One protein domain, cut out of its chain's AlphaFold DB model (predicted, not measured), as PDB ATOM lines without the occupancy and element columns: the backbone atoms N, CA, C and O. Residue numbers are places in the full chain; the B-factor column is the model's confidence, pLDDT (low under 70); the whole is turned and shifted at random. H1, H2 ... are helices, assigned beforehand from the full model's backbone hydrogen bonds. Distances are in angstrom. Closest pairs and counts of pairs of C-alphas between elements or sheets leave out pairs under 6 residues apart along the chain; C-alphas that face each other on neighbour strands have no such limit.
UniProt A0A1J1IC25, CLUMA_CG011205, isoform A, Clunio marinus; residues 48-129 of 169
ATOM      1  N   ALA A  48      35.434-126.768 126.343       83.69
ATOM      2  CA  ALA A  48      35.370-127.286 124.973       83.69
ATOM      3  C   ALA A  48      33.932-127.567 124.510       83.69
ATOM      4  O   ALA A  48      33.622-127.498 123.323       83.69
ATOM      5  N   GLU A  49      33.052-127.855 125.463       88.06
ATOM      6  CA  GLU A  49      31.653-128.164 125.221       88.06
ATOM      7  C   GLU A  49      30.692-127.016 125.527       88.06
ATOM      8  O   GLU A  49      29.493-127.178 125.313       88.06
ATOM      9  N   TYR A  50      31.177-125.872 126.010       93.06
ATOM     10  CA  TYR A  50      30.312-124.757 126.377       93.06
ATOM     11  C   TYR A  50      29.830-124.006 125.139       93.06
ATOM     12  O   TYR A  50      30.555-123.861 124.152       93.06
ATOM     13  N   LEU A  51      28.599-123.493 125.195       94.38
ATOM     14  CA  LEU A  51      28.108-122.617 124.139       94.38
ATOM     15  C   LEU A  51      28.948-121.335 124.102       94.38
ATOM     16  O   LEU A  51      29.112-120.650 125.112       94.38
ATOM     17  N   THR A  52      29.464-121.004 122.923       93.81
ATOM     18  CA  THR A  52      30.232-119.778 122.706       93.81
ATOM     19  C   THR A  52      29.307-118.566 122.584       93.81
ATOM     20  O   THR A  52      28.116-118.694 122.301       93.81
ATOM     21  N   VAL A  53      29.862-117.358 122.725       94.50
ATOM     22  CA  VAL A  53      29.118-116.108 122.468       94.50
ATOM     23  C   VAL A  53      28.577-116.070 121.037       94.50
ATOM     24  O   VAL A  53      27.454-115.628 120.809       94.50
ATOM     25  N   GLN A  54      29.354-116.569 120.071       96.06
ATOM     26  CA  GLN A  54      28.886-116.698 118.694       96.06
ATOM     27  C   GLN A  54      27.692-117.656 118.614       96.06
ATOM     28  O   GLN A  54      26.658-117.269 118.086       96.06
ATOM     29  N   GLY A  55      27.783-118.844 119.221       97.06
ATOM     30  CA  GLY A  55      26.676-119.803 119.244       97.06
ATOM     31  C   GLY A  55      25.407-119.249 119.903       97.06
ATOM     32  O   GLY A  55      24.305-119.510 119.429       97.06
ATOM     33  N   TRP A  56      25.543-118.428 120.951       98.00
ATOM     34  CA  TRP A  56      24.414-117.704 121.544       98.00
ATOM     35  C   TRP A  56      23.748-116.769 120.531       98.00
ATOM     36  O   TRP A  56      22.533-116.817 120.333       98.00
ATOM     37  N   ASN A  57      24.542-115.927 119.868       98.25
ATOM     38  CA  ASN A  57      24.038-114.988 118.870       98.25
ATOM     39  C   ASN A  57      23.392-115.713 117.689       98.25
ATOM     40  O   ASN A  57      22.309-115.315 117.266       98.25
ATOM     41  N   ASP A  58      24.001-116.793 117.205       98.31
ATOM     42  CA  ASP A  58      23.472-117.589 116.100       98.31
ATOM     43  C   ASP A  58      22.078-118.135 116.443       98.31
ATOM     44  O   ASP A  58      21.134-117.945 115.675       98.31
ATOM     45  N   MET A  59      21.902-118.719 117.634       98.12
ATOM     46  CA  MET A  59      20.596-119.212 118.094       98.12
ATOM     47  C   MET A  59      19.572-118.084 118.268       98.12
ATOM     48  O   MET A  59      18.418-118.225 117.858       98.12
ATOM     49  N   LYS A  60      19.984-116.951 118.843       98.25
ATOM     50  CA  LYS A  60      19.113-115.791 119.059       98.25
ATOM     51  C   LYS A  60      18.642-115.176 117.742       98.25
ATOM     52  O   LYS A  60      17.449-114.928 117.571       98.25
ATOM     53  N   TYR A  61      19.549-114.924 116.804       98.31
ATOM     54  CA  TYR A  61      19.196-114.313 115.522       98.31
ATOM     55  C   TYR A  61      18.442-115.283 114.614       98.31
ATOM     56  O   TYR A  61      17.525-114.851 113.916       98.31
ATOM     57  N   MET A  62      18.729-116.584 114.693       98.00
ATOM     58  CA  MET A  62      17.909-117.610 114.049       98.00
ATOM     59  C   MET A  62      16.464-117.574 114.561       98.00
ATOM     60  O   MET A  62      15.537-117.613 113.758       98.00
ATOM     61  N   ALA A  63      16.256-117.443 115.874       96.81
ATOM     62  CA  ALA A  63      14.924-117.298 116.457       96.81
ATOM     63  C   ALA A  63      14.215-116.010 116.021       96.81
ATOM     64  O   ALA A  63      13.038-116.055 115.669       96.81
ATOM     65  N   ILE A  64      14.917-114.873 115.994       96.44
ATOM     66  CA  ILE A  64      14.352-113.605 115.507       96.44
ATOM     67  C   ILE A  64      13.882-113.760 114.059       96.44
ATOM     68  O   ILE A  64      12.769-113.362 113.721       96.44
ATOM     69  N   GLU A  65      14.700-114.370 113.204       96.88
ATOM     70  CA  GLU A  65      14.333-114.590 111.808       96.88
ATOM     71  C   GLU A  65      13.167-115.577 111.672       96.88
ATOM     72  O   GLU A  65      12.244-115.346 110.891       96.88
ATOM     73  N   PHE A  66      13.147-116.635 112.484       95.31
ATOM     74  CA  PHE A  66      12.044-117.590 112.542       95.31
ATOM     75  C   PHE A  66      10.727-116.905 112.941       95.31
ATOM     76  O   PHE A  66       9.710-117.075 112.269       95.31
ATOM     77  N   GLN A  67      10.750-116.053 113.969       93.94
ATOM     78  CA  GLN A  67       9.598-115.256 114.399       93.94
ATOM     79  C   GLN A  67       9.123-114.297 113.303       93.94
ATOM     80  O   GLN A  67       7.923-114.214 113.045       93.94
ATOM     81  N   ARG A  68      10.051-113.631 112.605       93.62
ATOM     82  CA  ARG A  68       9.735-112.712 111.499       93.62
ATOM     83  C   ARG A  68       9.178-113.424 110.272       93.62
ATOM     84  O   ARG A  68       8.319-112.870 109.592       93.62
ATOM     85  N   THR A  69       9.642-114.636 110.002       95.62
ATOM     86  CA  THR A  69       9.169-115.450 108.875       95.62
ATOM     87  C   THR A  69       7.765-115.988 109.141       95.62
ATOM     88  O   THR A  69       6.919-116.004 108.249       95.62
ATOM     89  N   PHE A  70       7.489-116.390 110.381       93.50
ATOM     90  CA  PHE A  70       6.247-117.056 110.770       93.50
ATOM     91  C   PHE A  70       5.392-116.210 111.722       93.50
ATOM     92  O   PHE A  70       4.763-116.748 112.630       93.50
ATOM     93  N   GLN A  71       5.315-114.892 111.495       87.00
ATOM     94  CA  GLN A  71       4.604-113.941 112.374       87.00
ATOM     95  C   GLN A  71       3.135-114.305 112.635       87.00
ATOM     96  O   GLN A  71       2.606-114.021 113.705       87.00
ATOM     97  N   ASN A  72       2.474-114.950 111.671       87.50
ATOM     98  CA  ASN A  72       1.073-115.364 111.803       87.50
ATOM     99  C   ASN A  72       0.894-116.656 112.620       87.50
ATOM    100  O   ASN A  72      -0.225-116.978 113.010       87.50
ATOM    101  N   LEU A  73       1.969-117.418 112.836       87.25
ATOM    102  CA  LEU A  73       1.960-118.675 113.592       87.25
ATOM    103  C   LEU A  73       2.575-118.503 114.984       87.25
ATOM    104  O   LEU A  73       2.163-119.174 115.928       87.25
ATOM    105  N   ILE A  74       3.568-117.620 115.110       88.12
ATOM    106  CA  ILE A  74       4.319-117.407 116.342       88.12
ATOM    107  C   ILE A  74       3.837-116.125 116.994       88.12
ATOM    108  O   ILE A  74       4.124-115.017 116.546       88.12
ATOM    109  N   GLU A  75       3.109-116.293 118.090       85.38
ATOM    110  CA  GLU A  75       2.641-115.161 118.870       85.38
ATOM    111  C   GLU A  75       3.823-114.433 119.520       85.38
ATOM    112  O   GLU A  75       4.761-115.080 119.991       85.38
ATOM    113  N   PRO A  76       3.778-113.093 119.634       82.31
ATOM    114  CA  PRO A  76       4.856-112.323 120.260       82.31
ATOM    115  C   PRO A  76       5.103-112.672 121.733       82.31
ATOM    116  O   PRO A  76       6.095-112.240 122.314       82.31
ATOM    117  N   ARG A  77       4.174-113.395 122.368       87.12
ATOM    118  CA  ARG A  77       4.248-113.802 123.769       87.12
ATOM    119  C   ARG A  77       4.177-115.314 123.870       87.12
ATOM    120  O   ARG A  77       3.363-115.957 123.212       87.12
ATOM    121  N   PHE A  78       4.987-115.855 124.766       90.06
ATOM    122  CA  PHE A  78       4.962-117.271 125.077       90.06
ATOM    123  C   PHE A  78       3.628-117.687 125.719       90.06
ATOM    124  O   PHE A  78       3.120-117.022 126.623       90.06
ATOM    125  N   SER A  79       3.108-118.837 125.288       88.62
ATOM    126  CA  SER A  79       1.986-119.540 125.910       88.62
ATOM    127  C   SER A  79       2.322-121.024 126.059       88.62
ATOM    128  O   SER A  79       2.710-121.676 125.087       88.62
ATOM    129  N   ARG A  80       2.131-121.567 127.269       88.69
ATOM    130  CA  ARG A  80       2.391-122.987 127.573       88.69
ATOM    131  C   ARG A  80       1.468-123.944 126.821       88.69
ATOM    132  O   ARG A  80       1.848-125.089 126.615       88.69
ATOM    133  N   ASP A  81       0.304-123.472 126.380       89.44
ATOM    134  CA  ASP A  81      -0.655-124.290 125.626       89.44
ATOM    135  C   ASP A  81      -0.252-124.456 124.153       89.44
ATOM    136  O   ASP A  81      -0.746-125.349 123.469       89.44
ATOM    137  N   LYS A  82       0.637-123.586 123.651       88.50
ATOM    138  CA  LYS A  82       1.040-123.537 122.234       88.50
ATOM    139  C   LYS A  82       2.475-123.983 122.001       88.50
ATOM    140  O   LYS A  82       2.787-124.494 120.930       88.50
ATOM    141  N   PHE A  83       3.347-123.787 122.985       90.69
ATOM    142  CA  PHE A  83       4.778-124.004 122.828       90.69
ATOM    143  C   PHE A  83       5.325-124.903 123.931       90.69
ATOM    144  O   PHE A  83       5.077-124.690 125.119       90.69
ATOM    145  N   LYS A  84       6.156-125.865 123.529       90.62
ATOM    146  CA  LYS A  84       6.969-126.683 124.426       90.62
ATOM    147  C   LYS A  84       8.431-126.561 124.015       90.62
ATOM    148  O   LYS A  84       8.764-126.763 122.852       90.62
ATOM    149  N   PHE A  85       9.289-126.275 124.987       92.69
ATOM    150  CA  PHE A  85      10.739-126.297 124.822       92.69
ATOM    151  C   PHE A  85      11.303-127.539 125.502       92.69
ATOM    152  O   PHE A  85      10.884-127.883 126.607       92.69
ATOM    153  N   GLY A  86      12.241-128.202 124.833       91.44
ATOM    154  CA  GLY A  86      12.976-129.344 125.362       91.44
ATOM    155  C   GLY A  86      14.458-129.181 125.062       91.44
ATOM    156  O   GLY A  86      14.832-128.743 123.975       91.44
ATOM    157  N   PHE A  87      15.293-129.517 126.035       93.94
ATOM    158  CA  PHE A  87      16.749-129.510 125.924       93.94
ATOM    159  C   PHE A  87      17.313-130.645 126.785       93.94
ATOM    160  O   PHE A  87      16.659-131.084 127.729       93.94
ATOM    161  N   THR A  88      18.499-131.154 126.456       92.00
ATOM    162  CA  THR A  88      19.194-132.139 127.303       92.00
ATOM    163  C   THR A  88      19.894-131.448 128.471       92.00
ATOM    164  O   THR A  88      20.130-130.242 128.418       92.00
ATOM    165  N   ASP A  89      20.268-132.208 129.500       90.44
ATOM    166  CA  ASP A  89      20.965-131.716 130.698       90.44
ATOM    167  C   ASP A  89      22.456-131.410 130.438       90.44
ATOM    168  O   ASP A  89      23.361-131.983 131.041       90.44
ATOM    169  N   THR A  90      22.733-130.550 129.455       91.44
ATOM    170  CA  THR A  90      24.078-130.049 129.155       91.44
ATOM    171  C   THR A  90      24.057-128.532 129.056       91.44
ATOM    172  O   THR A  90      23.082-127.942 128.585       91.44
ATOM    173  N   GLN A  91      25.161-127.885 129.441       94.12
ATOM    174  CA  GLN A  91      25.260-126.423 129.394       94.12
ATOM    175  C   GLN A  91      24.984-125.883 127.986       94.12
ATOM    176  O   GLN A  91      24.274-124.891 127.836       94.12
ATOM    177  N   ARG A  92      25.503-126.560 126.954       94.62
ATOM    178  CA  ARG A  92      25.368-126.139 125.558       94.62
ATOM    179  C   ARG A  92      23.915-126.085 125.116       94.62
ATOM    180  O   ARG A  92      23.490-125.100 124.525       94.62
ATOM    181  N   THR A  93      23.148-127.132 125.409       94.62
ATOM    182  CA  THR A  93      21.742-127.236 125.000       94.62
ATOM    183  C   THR A  93      20.837-126.331 125.821       94.62
ATOM    184  O   THR A  93      19.936-125.718 125.250       94.62
ATOM    185  N   GLU A  94      21.094-126.181 127.122       95.62
ATOM    186  CA  GLU A  94      20.366-125.229 127.962       95.62
ATOM    187  C   GLU A  94      20.616-123.782 127.508       95.62
ATOM    188  O   GLU A  94      19.669-123.016 127.327       95.62
ATOM    189  N   ALA A  95      21.875-123.402 127.282       96.44
ATOM    190  CA  ALA A  95      22.227-122.064 126.820       96.44
ATOM    191  C   ALA A  95      21.631-121.771 125.434       96.44
ATOM    192  O   ALA A  95      21.076-120.693 125.228       96.44
ATOM    193  N   SER A  96      21.661-122.741 124.512       97.12
ATOM    194  CA  SER A  96      21.044-122.594 123.188       97.12
ATOM    195  C   SER A  96      19.532-122.409 123.278       97.12
ATOM    196  O   SER A  96      18.976-121.577 122.564       97.12
ATOM    197  N   TYR A  97      18.863-123.144 124.175       96.12
ATOM    198  CA  TYR A  97      17.441-122.952 124.458       96.12
ATOM    199  C   TYR A  97      17.160-121.524 124.943       96.12
ATOM    200  O   TYR A  97      16.267-120.873 124.402       96.12
ATOM    201  N   LYS A  98      17.928-121.023 125.919       96.69
ATOM    202  CA  LYS A  98      17.748-119.669 126.468       96.69
ATOM    203  C   LYS A  98      17.927-118.602 125.389       96.69
ATOM    204  O   LYS A  98      17.068-117.738 125.247       96.69
ATOM    205  N   ALA A  99      18.976-118.715 124.577       97.56
ATOM    206  CA  ALA A  99      19.238-117.799 123.470       97.56
ATOM    207  C   ALA A  99      18.103-117.793 122.430       97.56
ATOM    208  O   ALA A  99      17.659-116.736 121.981       97.56
ATOM    209  N   PHE A 100      17.600-118.975 122.064       97.06
ATOM    210  CA  PHE A 100      16.500-119.104 121.110       97.06
ATOM    211  C   PHE A 100      15.182-118.557 121.682       97.06
ATOM    212  O   PHE A 100      14.454-117.840 120.998       97.06
ATOM    213  N   ALA A 101      14.886-118.831 122.956       96.12
ATOM    214  CA  ALA A 101      13.735-118.267 123.657       96.12
ATOM    215  C   ALA A 101      13.792-116.733 123.722       96.12
ATOM    216  O   ALA A 101      12.781-116.077 123.464       96.12
ATOM    217  N   GLU A 102      14.971-116.174 124.009       96.19
ATOM    218  CA  GLU A 102      15.209-114.731 123.996       96.19
ATOM    219  C   GLU A 102      14.925-114.131 122.612       96.19
ATOM    220  O   GLU A 102      14.281-113.088 122.502       96.19
ATOM    221  N   GLY A 103      15.374-114.793 121.543       95.62
ATOM    222  CA  GLY A 103      15.121-114.336 120.179       95.62
ATOM    223  C   GLY A 103      13.642-114.379 119.778       95.62
ATOM    224  O   GLY A 103      13.187-113.491 119.063       95.62
ATOM    225  N   LEU A 104      12.880-115.371 120.254       95.19
ATOM    226  CA  LEU A 104      11.457-115.517 119.922       95.19
ATOM    227  C   LEU A 104      10.551-114.551 120.687       95.19
ATOM    228  O   LEU A 104       9.639-113.968 120.100       95.19
ATOM    229  N   PHE A 105      10.760-114.426 121.997       94.31
ATOM    230  CA  PHE A 105       9.806-113.768 122.900       94.31
ATOM    231  C   PHE A 105      10.394-112.563 123.641       94.31
ATOM    232  O   PHE A 105       9.699-111.928 124.435       94.31
ATOM    233  N   GLY A 106      11.653-112.223 123.363       93.38
ATOM    234  CA  GLY A 106      12.355-111.091 123.950       93.38
ATOM    235  C   GLY A 106      13.149-111.430 125.219       93.38
ATOM    236  O   GLY A 106      13.214-112.582 125.648       93.38
ATOM    237  N   PRO A 107      13.778-110.415 125.837       92.88
ATOM    238  CA  PRO A 107      14.645-110.590 127.002       92.88
ATOM    239  C   PRO A 107      13.951-111.279 128.184       92.88
ATOM    240  O   PRO A 107      12.812-110.951 128.515       92.88
ATOM    241  N   ASN A 108      14.677-112.165 128.873       88.38
ATOM    242  CA  ASN A 108      14.223-112.927 130.049       88.38
ATOM    243  C   ASN A 108      13.076-113.930 129.781       88.38
ATOM    244  O   ASN A 108      12.405-114.378 130.720       88.38
ATOM    245  N   ALA A 109      12.818-114.285 128.517       91.06
ATOM    246  CA  ALA A 109      11.779-115.246 128.139       91.06
ATOM    247  C   ALA A 109      11.950-116.614 128.818       91.06
ATOM    248  O   ALA A 109      10.966-117.268 129.176       91.06
ATOM    249  N   GLU A 110      13.189-117.037 129.055       86.25
ATOM    250  CA  GLU A 110      13.529-118.295 129.709       86.25
ATOM    251  C   GLU A 110      12.954-118.409 131.126       86.25
ATOM    252  O   GLU A 110      12.580-119.509 131.537       86.25
ATOM    253  N   GLY A 111      12.818-117.289 131.846       84.81
ATOM    254  CA  GLY A 111      12.226-117.259 133.184       84.81
ATOM    255  C   GLY A 111      10.720-117.532 133.175       84.81
ATOM    256  O   GLY A 111      10.196-118.177 134.083       84.81
ATOM    257  N   VAL A 112      10.018-117.095 132.124       85.94
ATOM    258  CA  VAL A 112       8.574-117.329 131.947       85.94
ATOM    259  C   VAL A 112       8.309-118.756 131.464       85.94
ATOM    260  O   VAL A 112       7.404-119.441 131.961       85.94
ATOM    261  N   ILE A 113       9.117-119.219 130.507       91.88
ATOM    262  CA  ILE A 113       9.016-120.571 129.955       91.88
ATOM    263  C   ILE A 113       9.330-121.598 131.044       91.88
ATOM    264  O   ILE A 113       8.534-122.515 131.255       91.88
ATOM    265  N   ASN A 114      10.444-121.411 131.766       87.69
ATOM    266  CA  ASN A 114      10.929-122.300 132.826       87.69
ATOM    267  C   ASN A 114      10.912-123.781 132.397       87.69
ATOM    268  O   ASN A 114      10.400-124.654 133.106       87.69
ATOM    269  N   ALA A 115      11.404-124.050 131.182       89.94
ATOM    270  CA  ALA A 115      11.549-125.408 130.684       89.94
ATOM    271  C   ALA A 115      12.572-126.164 131.536       89.94
ATOM    272  O   ALA A 115      13.577-125.605 131.974       89.94
ATOM    273  N   LYS A 116      12.305-127.448 131.762       90.56
ATOM    274  CA  LYS A 116      13.211-128.338 132.485       90.56
ATOM    275  C   LYS A 116      14.006-129.163 131.488       90.56
ATOM    276  O   LYS A 116      13.480-129.502 130.427       90.56
ATOM    277  N   ALA A 117      15.236-129.504 131.864       90.38
ATOM    278  CA  ALA A 117      16.018-130.465 131.109       90.38
ATOM    279  C   ALA A 117      15.234-131.777 130.998       90.38
ATOM    280  O   ALA A 117      14.656-132.271 131.973       90.38
ATOM    281  N   GLU A 118      15.191-132.320 129.791       88.38
ATOM    282  CA  GLU A 118      14.676-133.656 129.549       88.38
ATOM    283  C   GLU A 118      15.638-134.677 130.168       88.38
ATOM    284  O   GLU A 118      16.851-134.461 130.238       88.38
ATOM    285  N   SER A 119      15.090-135.809 130.613       80.25
ATOM    286  CA  SER A 119      15.892-136.889 131.196       80.25
ATOM    287  C   SER A 119      17.005-137.326 130.241       80.25
ATOM    288  O   SER A 119      16.803-137.412 129.029       80.25
ATOM    289  N   ASN A 120      18.155-137.712 130.791       72.12
ATOM    290  CA  ASN A 120      19.243-138.303 130.011       72.12
ATOM    291  C   ASN A 120      18.844-139.620 129.321       72.12
ATOM    292  O   ASN A 120      19.495-140.019 128.371       72.12
ATOM    293  N   GLN A 121      17.743-140.250 129.739       68.50
ATOM    294  CA  GLN A 121      17.156-141.426 129.084       68.50
ATOM    295  C   GLN A 121      16.076-141.065 128.045       68.50
ATOM    296  O   GLN A 121      15.347-141.935 127.571       68.50
ATOM    297  N   SER A 122      15.909-139.779 127.722       77.00
ATOM    298  CA  SER A 122      14.883-139.318 126.790       77.00
ATOM    299  C   SER A 122      15.200-139.771 125.368       77.00
ATOM    300  O   SER A 122      16.040-139.189 124.680       77.00
ATOM    301  N   ILE A 123      14.452-140.768 124.892       84.38
ATOM    302  CA  ILE A 123      14.505-141.235 123.500       84.38
ATOM    303  C   ILE A 123      14.136-140.143 122.487       84.38
ATOM    304  O   ILE A 123      14.441-140.284 121.309       84.38
ATOM    305  N   LEU A 124      13.488-139.057 122.926       87.06
ATOM    306  CA  LEU A 124      13.114-137.946 122.054       87.06
ATOM    307  C   LEU A 124      14.338-137.139 121.609       87.06
ATOM    308  O   LEU A 124      14.434-136.775 120.442       87.06
ATOM    309  N   LEU A 125      15.258-136.852 122.535       89.12
ATOM    310  CA  LEU A 125      16.437-136.019 122.261       89.12
ATOM    311  C   LEU A 125      17.719-136.837 122.089       89.12
ATOM    312  O   LEU A 125      18.651-136.375 121.435       89.12
ATOM    313  N   ARG A 126      17.776-138.043 122.667       89.12
ATOM    314  CA  ARG A 126      18.947-138.931 122.645       89.12
ATOM    315  C   ARG A 126      18.574-140.344 122.162       89.12
ATOM    316  O   ARG A 126      18.903-141.324 122.826       89.12
ATOM    317  N   PRO A 127      17.887-140.501 121.009       90.50
ATOM    318  CA  PRO A 127      17.455-141.822 120.528       90.50
ATOM    319  C   PRO A 127      18.626-142.781 120.285       90.50
ATOM    320  O   PRO A 127      18.480-143.994 120.432       90.50
ATOM    321  N   TYR A 128      19.796-142.240 119.939       88.50
ATOM    322  CA  TYR A 128      21.012-143.004 119.679       88.50
ATOM    323  C   TYR A 128      21.523-143.759 120.919       88.50
ATOM    324  O   TYR A 128      22.082-144.840 120.776       88.50
ATOM    325  N   GLU A 129      21.247-143.275 122.131       87.75
ATOM    326  CA  GLU A 129      21.621-143.962 123.378       87.75
ATOM    327  C   GLU A 129      20.727-145.148 123.719       87.75
ATOM    328  O   GLU A 129      21.140-146.054 124.439       87.75
TER     329      GLU A 129
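Overview. This is residues 48 to 129 of the 169 residues of the protein "CLUMA_CG011205, isoform A" of Clunio marinus (UniProt A0A1J1IC25). Two helices, H1 and H2, lie side by side and run the same way, and a long loop, residues 70 to 90, leads back from the end of H1 to the beginning of H2. H2 is in the middle, with H1 and the short helix H3 packed on it, and a tail without a named element, residues 114 to 129, follows H3. The printed part has 82 residues with three named helices, in the order H1, H2, H3, and no named strand. The class is all helix, though named elements hold 37 of the 82 residues, under half. The whole is compact, with a radius of gyration of the C-alphas of 13.1 A and spans of 37 by 30 by 22 A.

Along the chain. H1, residues 53 to 69, begins at C-alpha 53 (29.118, -116.108, 122.468) and measures 24.1 A from first to last C-alpha. H2, residues 91 to 105, begins at C-alpha 91 (25.260, -126.423, 129.394) and measures 21.0 A. H3, residues 109 to 113, measures 6.3 A and ends at C-alpha 113 (9.016, -120.571, 129.955).

Arrangement. H1 and H2 touch, their closest C-alphas being those of Lys 60 and Gly 103, 4.4 A apart. They run the same way at a shallow tilt of 34.9 degrees, only just short of steep. H2 touches H3 with residues 98 to 102 alone; the closest C-alphas, of Glu 102 and Ala 109, are 5.4 A apart. H1 and H3 are apart. In H1, H2 and H3 every O i to N i+4 pair is within hydrogen-bond range.

Size, cuts and confidence. The C-alphas farthest apart, those of Ala 48 and Asn 72, are 38.6 A from each other. The printed part has no cut. The link from H1 to H2 is long, with 21 residues, and that from H2 to H3 is tight, with 3. The mean pLDDT of the printed part is 91.3, and residue 121 alone is under 70.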